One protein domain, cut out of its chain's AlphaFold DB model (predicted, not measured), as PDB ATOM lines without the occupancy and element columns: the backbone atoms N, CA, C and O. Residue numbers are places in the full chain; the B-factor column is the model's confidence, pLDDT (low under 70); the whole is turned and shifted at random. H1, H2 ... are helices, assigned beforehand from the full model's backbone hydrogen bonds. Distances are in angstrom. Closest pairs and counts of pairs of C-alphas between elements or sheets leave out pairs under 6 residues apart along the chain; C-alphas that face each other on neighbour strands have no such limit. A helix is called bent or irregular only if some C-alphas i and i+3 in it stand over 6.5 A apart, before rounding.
ATOM      1  N   ARG A   2     134.057 178.673  44.506       74.81
ATOM      2  CA  ARG A   2     135.333 177.998  44.193       74.81
ATOM      3  C   ARG A   2     136.453 179.033  44.182       74.81
ATOM      4  O   ARG A   2     136.227 180.135  43.680       74.81
ATOM      5  N   ASP A   3     137.589 178.671  44.765       85.75
ATOM      6  CA  ASP A   3     138.796 179.490  44.775       85.75
ATOM      7  C   ASP A   3     139.307 179.640  43.331       85.75
ATOM      8  O   ASP A   3     139.619 178.627  42.702       85.75
ATOM      9  N   PRO A   4     139.365 180.860  42.765       82.50
ATOM     10  CA  PRO A   4     139.856 181.068  41.404       82.50
ATOM     11  C   PRO A   4     141.358 180.783  41.249       82.50
ATOM     12  O   PRO A   4     141.855 180.780  40.123       82.50
ATOM     13  N   PHE A   5     142.086 180.558  42.346       88.31
ATOM     14  CA  PHE A   5     143.483 180.131  42.335       88.31
ATOM     15  C   PHE A   5     143.650 178.612  42.494       88.31
ATOM     16  O   PHE A   5     144.784 178.129  42.502       88.31
ATOM     17  N   ASP A   6     142.552 177.845  42.574       92.94
ATOM     18  CA  ASP A   6     142.614 176.384  42.514       92.94
ATOM     19  C   ASP A   6     143.249 175.941  41.183       92.94
ATOM     20  O   ASP A   6     142.847 176.425  40.118       92.94
ATOM     21  N   PRO A   7     144.215 175.002  41.193       91.56
ATOM     22  CA  PRO A   7     144.869 174.548  39.973       91.56
ATOM     23  C   PRO A   7     143.905 174.065  38.883       91.56
ATOM     24  O   PRO A   7     144.186 174.286  37.706       91.56
ATOM     25  N   ASN A   8     142.773 173.442  39.229       93.31
ATOM     26  CA  ASN A   8     141.807 172.978  38.231       93.31
ATOM     27  C   ASN A   8     141.035 174.142  37.608       93.31
ATOM     28  O   ASN A   8     140.791 174.128  36.404       93.31
ATOM     29  N   GLU A   9     140.683 175.158  38.398       93.69
ATOM     30  CA  GLU A   9     140.026 176.370  37.893       93.69
ATOM     31  C   GLU A   9     140.976 177.164  36.986       93.69
ATOM     32  O   GLU A   9     140.573 177.591  35.905       93.69
ATOM     33  N   ILE A  10     142.261 177.258  37.351       95.12
ATOM     34  CA  ILE A  10     143.296 177.844  36.490       95.12
ATOM     35  C   ILE A  10     143.369 177.079  35.163       95.12
ATOM     36  O   ILE A  10     143.320 177.691  34.101       95.12
ATOM     37  N   GLN A  11     143.456 175.744  35.187       94.62
ATOM     38  CA  GLN A  11     143.519 174.955  33.949       94.62
ATOM     39  C   GLN A  11     142.252 175.092  33.095       94.62
ATOM     40  O   GLN A  11     142.353 175.180  31.871       94.62
ATOM     41  N   ALA A  12     141.071 175.156  33.716       94.56
ATOM     42  CA  ALA A  12     139.817 175.392  33.009       94.56
ATOM     43  C   ALA A  12     139.811 176.763  32.316       94.56
ATOM     44  O   ALA A  12     139.459 176.855  31.138       94.56
ATOM     45  N   TRP A  13     140.274 177.808  33.009       95.75
ATOM     46  CA  TRP A  13     140.413 179.146  32.440       95.75
ATOM     47  C   TRP A  13     141.383 179.161  31.250       95.75
ATOM     48  O   TRP A  13     141.051 179.690  30.190       95.75
ATOM     49  N   ILE A  14     142.547 178.513  31.384       96.19
ATOM     50  CA  ILE A  14     143.544 178.389  30.309       96.19
ATOM     51  C   ILE A  14     142.963 177.669  29.092       96.19
ATOM     52  O   ILE A  14     143.167 178.110  27.962       96.19
ATOM     53  N   ALA A  15     142.228 176.578  29.308       94.94
ATOM     54  CA  ALA A  15     141.597 175.825  28.233       94.94
ATOM     55  C   ALA A  15     140.565 176.670  27.467       94.94
ATOM     56  O   ALA A  15     140.521 176.597  26.239       94.94
ATOM     57  N   ALA A  16     139.781 177.490  28.174       95.69
ATOM     58  CA  ALA A  16     138.785 178.382  27.582       95.69
ATOM     59  C   ALA A  16     139.402 179.558  26.802       95.69
ATOM     60  O   ALA A  16     138.801 180.035  25.843       95.69
ATOM     61  N   HIS A  17     140.610 179.995  27.172       95.38
ATOM     62  CA  HIS A  17     141.265 181.186  26.619       95.38
ATOM     63  C   HIS A  17     142.512 180.875  25.776       95.38
ATOM     64  O   HIS A  17     143.341 181.759  25.565       95.38
ATOM     65  N   ARG A  18     142.670 179.638  25.276       92.44
ATOM     66  CA  ARG A  18     143.906 179.182  24.601       92.44
ATOM     67  C   ARG A  18     144.402 180.096  23.481       92.44
ATOM     68  O   ARG A  18     145.605 180.329  23.385       92.44
ATOM     69  N   ASP A  19     143.495 180.632  22.674       92.44
ATOM     70  CA  ASP A  19     143.856 181.484  21.535       92.44
ATOM     71  C   ASP A  19     144.208 182.925  21.943       92.44
ATOM     72  O   ASP A  19     144.840 183.644  21.170       92.44
ATOM     73  N   ALA A  20     143.856 183.323  23.169       92.94
ATOM     74  CA  ALA A  20     144.047 184.663  23.727       92.94
ATOM     75  C   ALA A  20     145.078 184.707  24.872       92.94
ATOM     76  O   ALA A  20     145.173 185.712  25.576       92.94
ATOM     77  N   LEU A  21     145.841 183.628  25.088       95.38
ATOM     78  CA  LEU A  21     146.885 183.608  26.113       95.38
ATOM     79  C   LEU A  21     147.968 184.656  25.811       95.38
ATOM     80  O   LEU A  21     148.380 184.776  24.651       95.38
ATOM     81  N   PRO A  22     148.470 185.371  26.836       94.19
ATOM     82  CA  PRO A  22     149.495 186.390  26.658       94.19
ATOM     83  C   PRO A  22     150.788 185.759  26.137       94.19
ATOM     84  O   PRO A  22     151.146 184.637  26.511       94.19
ATOM     85  N   ARG A  23     151.483 186.477  25.253       93.31
ATOM     86  CA  ARG A  23     152.677 185.972  24.549       93.31
ATOM     87  C   ARG A  23     153.925 186.804  24.804       93.31
ATOM     88  O   ARG A  23     154.992 186.439  24.323       93.31
ATOM     89  N   THR A  24     153.785 187.883  25.561       93.56
ATOM     90  CA  THR A  24     154.877 188.763  25.979       93.56
ATOM     91  C   THR A  24     154.997 188.776  27.499       93.56
ATOM     92  O   THR A  24     154.033 188.491  28.217       93.56
ATOM     93  N   LEU A  25     156.172 189.140  28.007       93.06
ATOM     94  CA  LEU A  25     156.397 189.296  29.442       93.06
ATOM     95  C   LEU A  25     155.495 190.381  30.044       93.06
ATOM     96  O   LEU A  25     154.967 190.206  31.142       93.06
ATOM     97  N   GLY A  26     155.287 191.477  29.306       91.44
ATOM     98  CA  GLY A  26     154.454 192.600  29.737       91.44
ATOM     99  C   GLY A  26     152.989 192.209  29.937       91.44
ATOM    100  O   GLY A  26     152.410 192.514  30.978       91.44
ATOM    101  N   GLU A  27     152.406 191.477  28.987       93.44
ATOM    102  CA  GLU A  27     151.044 190.948  29.130       93.44
ATOM    103  C   GLU A  27     150.971 189.893  30.237       93.44
ATOM    104  O   GLU A  27     150.026 189.870  31.018       93.44
ATOM    105  N   LEU A  28     151.979 189.025  30.355       93.88
ATOM    106  CA  LEU A  28     152.015 188.011  31.406       93.88
ATOM    107  C   LEU A  28     152.073 188.637  32.809       93.88
ATOM    108  O   LEU A  28     151.480 188.109  33.752       93.88
ATOM    109  N   GLY A  29     152.748 189.780  32.942       92.06
ATOM    110  CA  GLY A  29     152.847 190.555  34.176       92.06
ATOM    111  C   GLY A  29     151.504 191.053  34.715       92.06
ATOM    112  O   GLY A  29     151.404 191.295  35.918       92.06
ATOM    113  N   THR A  30     150.458 191.140  33.882       92.69
ATOM    114  CA  THR A  30     149.105 191.526  34.322       92.69
ATOM    115  C   THR A  30     148.330 190.379  34.964       92.69
ATOM    116  O   THR A  30     147.257 190.604  35.519       92.69
ATOM    117  N   PHE A  31     148.845 189.149  34.883       94.19
ATOM    118  CA  PHE A  31     148.229 187.972  35.487       94.19
ATOM    119  C   PHE A  31     148.844 187.659  36.846       94.19
ATOM    120  O   PHE A  31     150.044 187.876  37.040       94.19
ATOM    121  N   PRO A  32     148.064 187.079  37.768       93.69
ATOM    122  CA  PRO A  32     148.601 186.645  39.040       93.69
ATOM    123  C   PRO A  32     149.572 185.460  38.903       93.69
ATOM    124  O   PRO A  32     149.435 184.621  38.011       93.69
ATOM    125  N   VAL A  33     150.546 185.350  39.807       91.38
ATOM    126  CA  VAL A  33     151.653 184.376  39.801       91.38
ATOM    127  C   VAL A  33     151.186 182.930  39.602       91.38
ATOM    128  O   VAL A  33     151.785 182.249  38.760       91.38
ATOM    129  N   PRO A  34     150.110 182.439  40.262       91.25
ATOM    130  CA  PRO A  34     149.598 181.089  40.016       91.25
ATOM    131  C   PRO A  34     149.202 180.834  38.553       91.25
ATOM    132  O   PRO A  34     149.389 179.726  38.046       91.25
ATOM    133  N   TYR A  35     148.710 181.860  37.850       94.50
ATOM    134  CA  TYR A  35     148.328 181.768  36.441       94.50
ATOM    135  C   TYR A  35     149.543 181.804  35.522       94.50
ATOM    136  O   TYR A  35     149.593 181.033  34.568       94.50
ATOM    137  N   ARG A  36     150.550 182.639  35.806       94.44
ATOM    138  CA  ARG A  36     151.688 182.857  34.890       94.44
ATOM    139  C   ARG A  36     152.389 181.563  34.493       94.44
ATOM    140  O   ARG A  36     152.605 181.305  33.311       94.44
ATOM    141  N   GLY A  37     152.688 180.707  35.472       91.00
ATOM    142  CA  GLY A  37     153.320 179.415  35.208       91.00
ATOM    143  C   GLY A  37     152.433 178.473  34.386       91.00
ATOM    144  O   GLY A  37     152.938 177.736  33.540       91.00
ATOM    145  N   ALA A  38     151.116 178.491  34.610       93.69
ATOM    146  CA  ALA A  38     150.167 177.687  33.842       93.69
ATOM    147  C   ALA A  38     150.018 178.193  32.400       93.69
ATOM    148  O   ALA A  38     150.026 177.381  31.478       93.69
ATOM    149  N   ILE A  39     149.965 179.514  32.215       95.25
ATOM    150  CA  ILE A  39     149.948 180.170  30.906       95.25
ATOM    151  C   ILE A  39     151.178 179.768  30.103       95.25
ATOM    152  O   ILE A  39     151.033 179.213  29.019       95.25
ATOM    153  N   VAL A  40     152.380 179.973  30.650       93.56
ATOM    154  CA  VAL A  40     153.620 179.656  29.928       93.56
ATOM    155  C   VAL A  40     153.659 178.183  29.534       93.56
ATOM    156  O   VAL A  40     153.968 177.873  28.390       93.56
ATOM    157  N   ARG A  41     153.264 177.254  30.414       91.56
ATOM    158  CA  ARG A  41     153.209 175.822  30.064       91.56
ATOM    159  C   ARG A  41     152.224 175.488  28.936       91.56
ATOM    160  O   ARG A  41     152.435 174.490  28.254       91.56
ATOM    161  N   ALA A  42     151.175 176.284  28.741       94.44
ATOM    162  CA  ALA A  42     150.176 176.068  27.695       94.44
ATOM    163  C   ALA A  42     150.570 176.659  26.328       94.44
ATOM    164  O   ALA A  42     149.943 176.335  25.317       94.44
ATOM    165  N   LEU A  43     151.599 177.510  26.280       94.31
ATOM    166  CA  LEU A  43     152.088 178.118  25.047       94.31
ATOM    167  C   LEU A  43     152.929 177.136  24.207       94.31
ATOM    168  O   LEU A  43     153.572 176.230  24.747       94.31
ATOM    169  N   PRO A  44     152.999 177.323  22.875       93.50
ATOM    170  CA  PRO A  44     153.927 176.568  22.034       93.50
ATOM    171  C   PRO A  44     155.396 176.901  22.380       93.50
ATOM    172  O   PRO A  44     155.665 178.015  22.845       93.50
TER     173      PRO A  44
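AT A GLANCE: This is residues 2 to 44 of the 133 residues of an uncharacterized protein of Gemmatirosa kalamazoonesis (UniProt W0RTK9). Two helices of ten residues each, H1 and H3, cross at a steep angle and run the same way, and a third, very short helix, H2, sits near H3 and away from H1. A link of residues 17 to 24 leads from the end of H1 to H2, and a tight link then brings the backbone to the start of H3. The printed part has 43 residues with three named helices, H1, H2 and H3 in that order along the chain, and no named strand; the class is all helix. The whole is compact by its radius of gyration of the C-alphas, 9.7 A, and elongated in outline, with spans of 29 by 18 by 14 A.

HOW THE PARTS SIT: H1, residues 7 to 16, touches H3, residues 33 to 42, with 7 pairs of C-alphas within 8 A. Their closest C-alphas are those of Ile 10 and Tyr 35, 6.4 A apart. Their lines stand at a steep tilt of 50 degrees, they run the same way, and their centres are 10.0 A apart. H2, residues 25 to 28, is close to H3 but not clearly touching it: the closest C-alphas, those of Leu 28 and Arg 36, are 6.2 A apart, and the centres are 11.3 A apart. H1 and H2 are apart. In H1 every pair of O of residue i and N of residue i+4 is within hydrogen-bond range, in H3 4 of 6 such pairs are, and H2 is too short for such a pair.

IN THESE COORDINATES: H1 runs from Pro 7, with its C-alpha at (144.869, 174.548, 39.973), to Ala 16, and measures 14.3 A from first to last C-alpha. H3 runs from Val 33, with its C-alpha at (151.653, 184.376, 39.801), to Ala 42, with its C-alpha at (150.176, 176.068, 27.695), and measures 14.8 A. H3 is neither bent nor irregular, but only just: C-alphas 34 and 37 are 6.3 A apart. H2 runs from Leu 25 to Leu 28 and measures 5.0 A.

THE WHOLE: The two C-alphas farthest apart in the domain are those of Arg 2 and Pro 44, the first and last printed residues, at 29.0 A. The printed part, residues 2 to 44 of a chain of 133 residues, has no cut. The link from H1 to H2 has 8 residues and is short, and the link from H2 to H3 has 4 residues and is tight. The mean pLDDT of the printed part of this model is 92.6, and no printed residue is under 70.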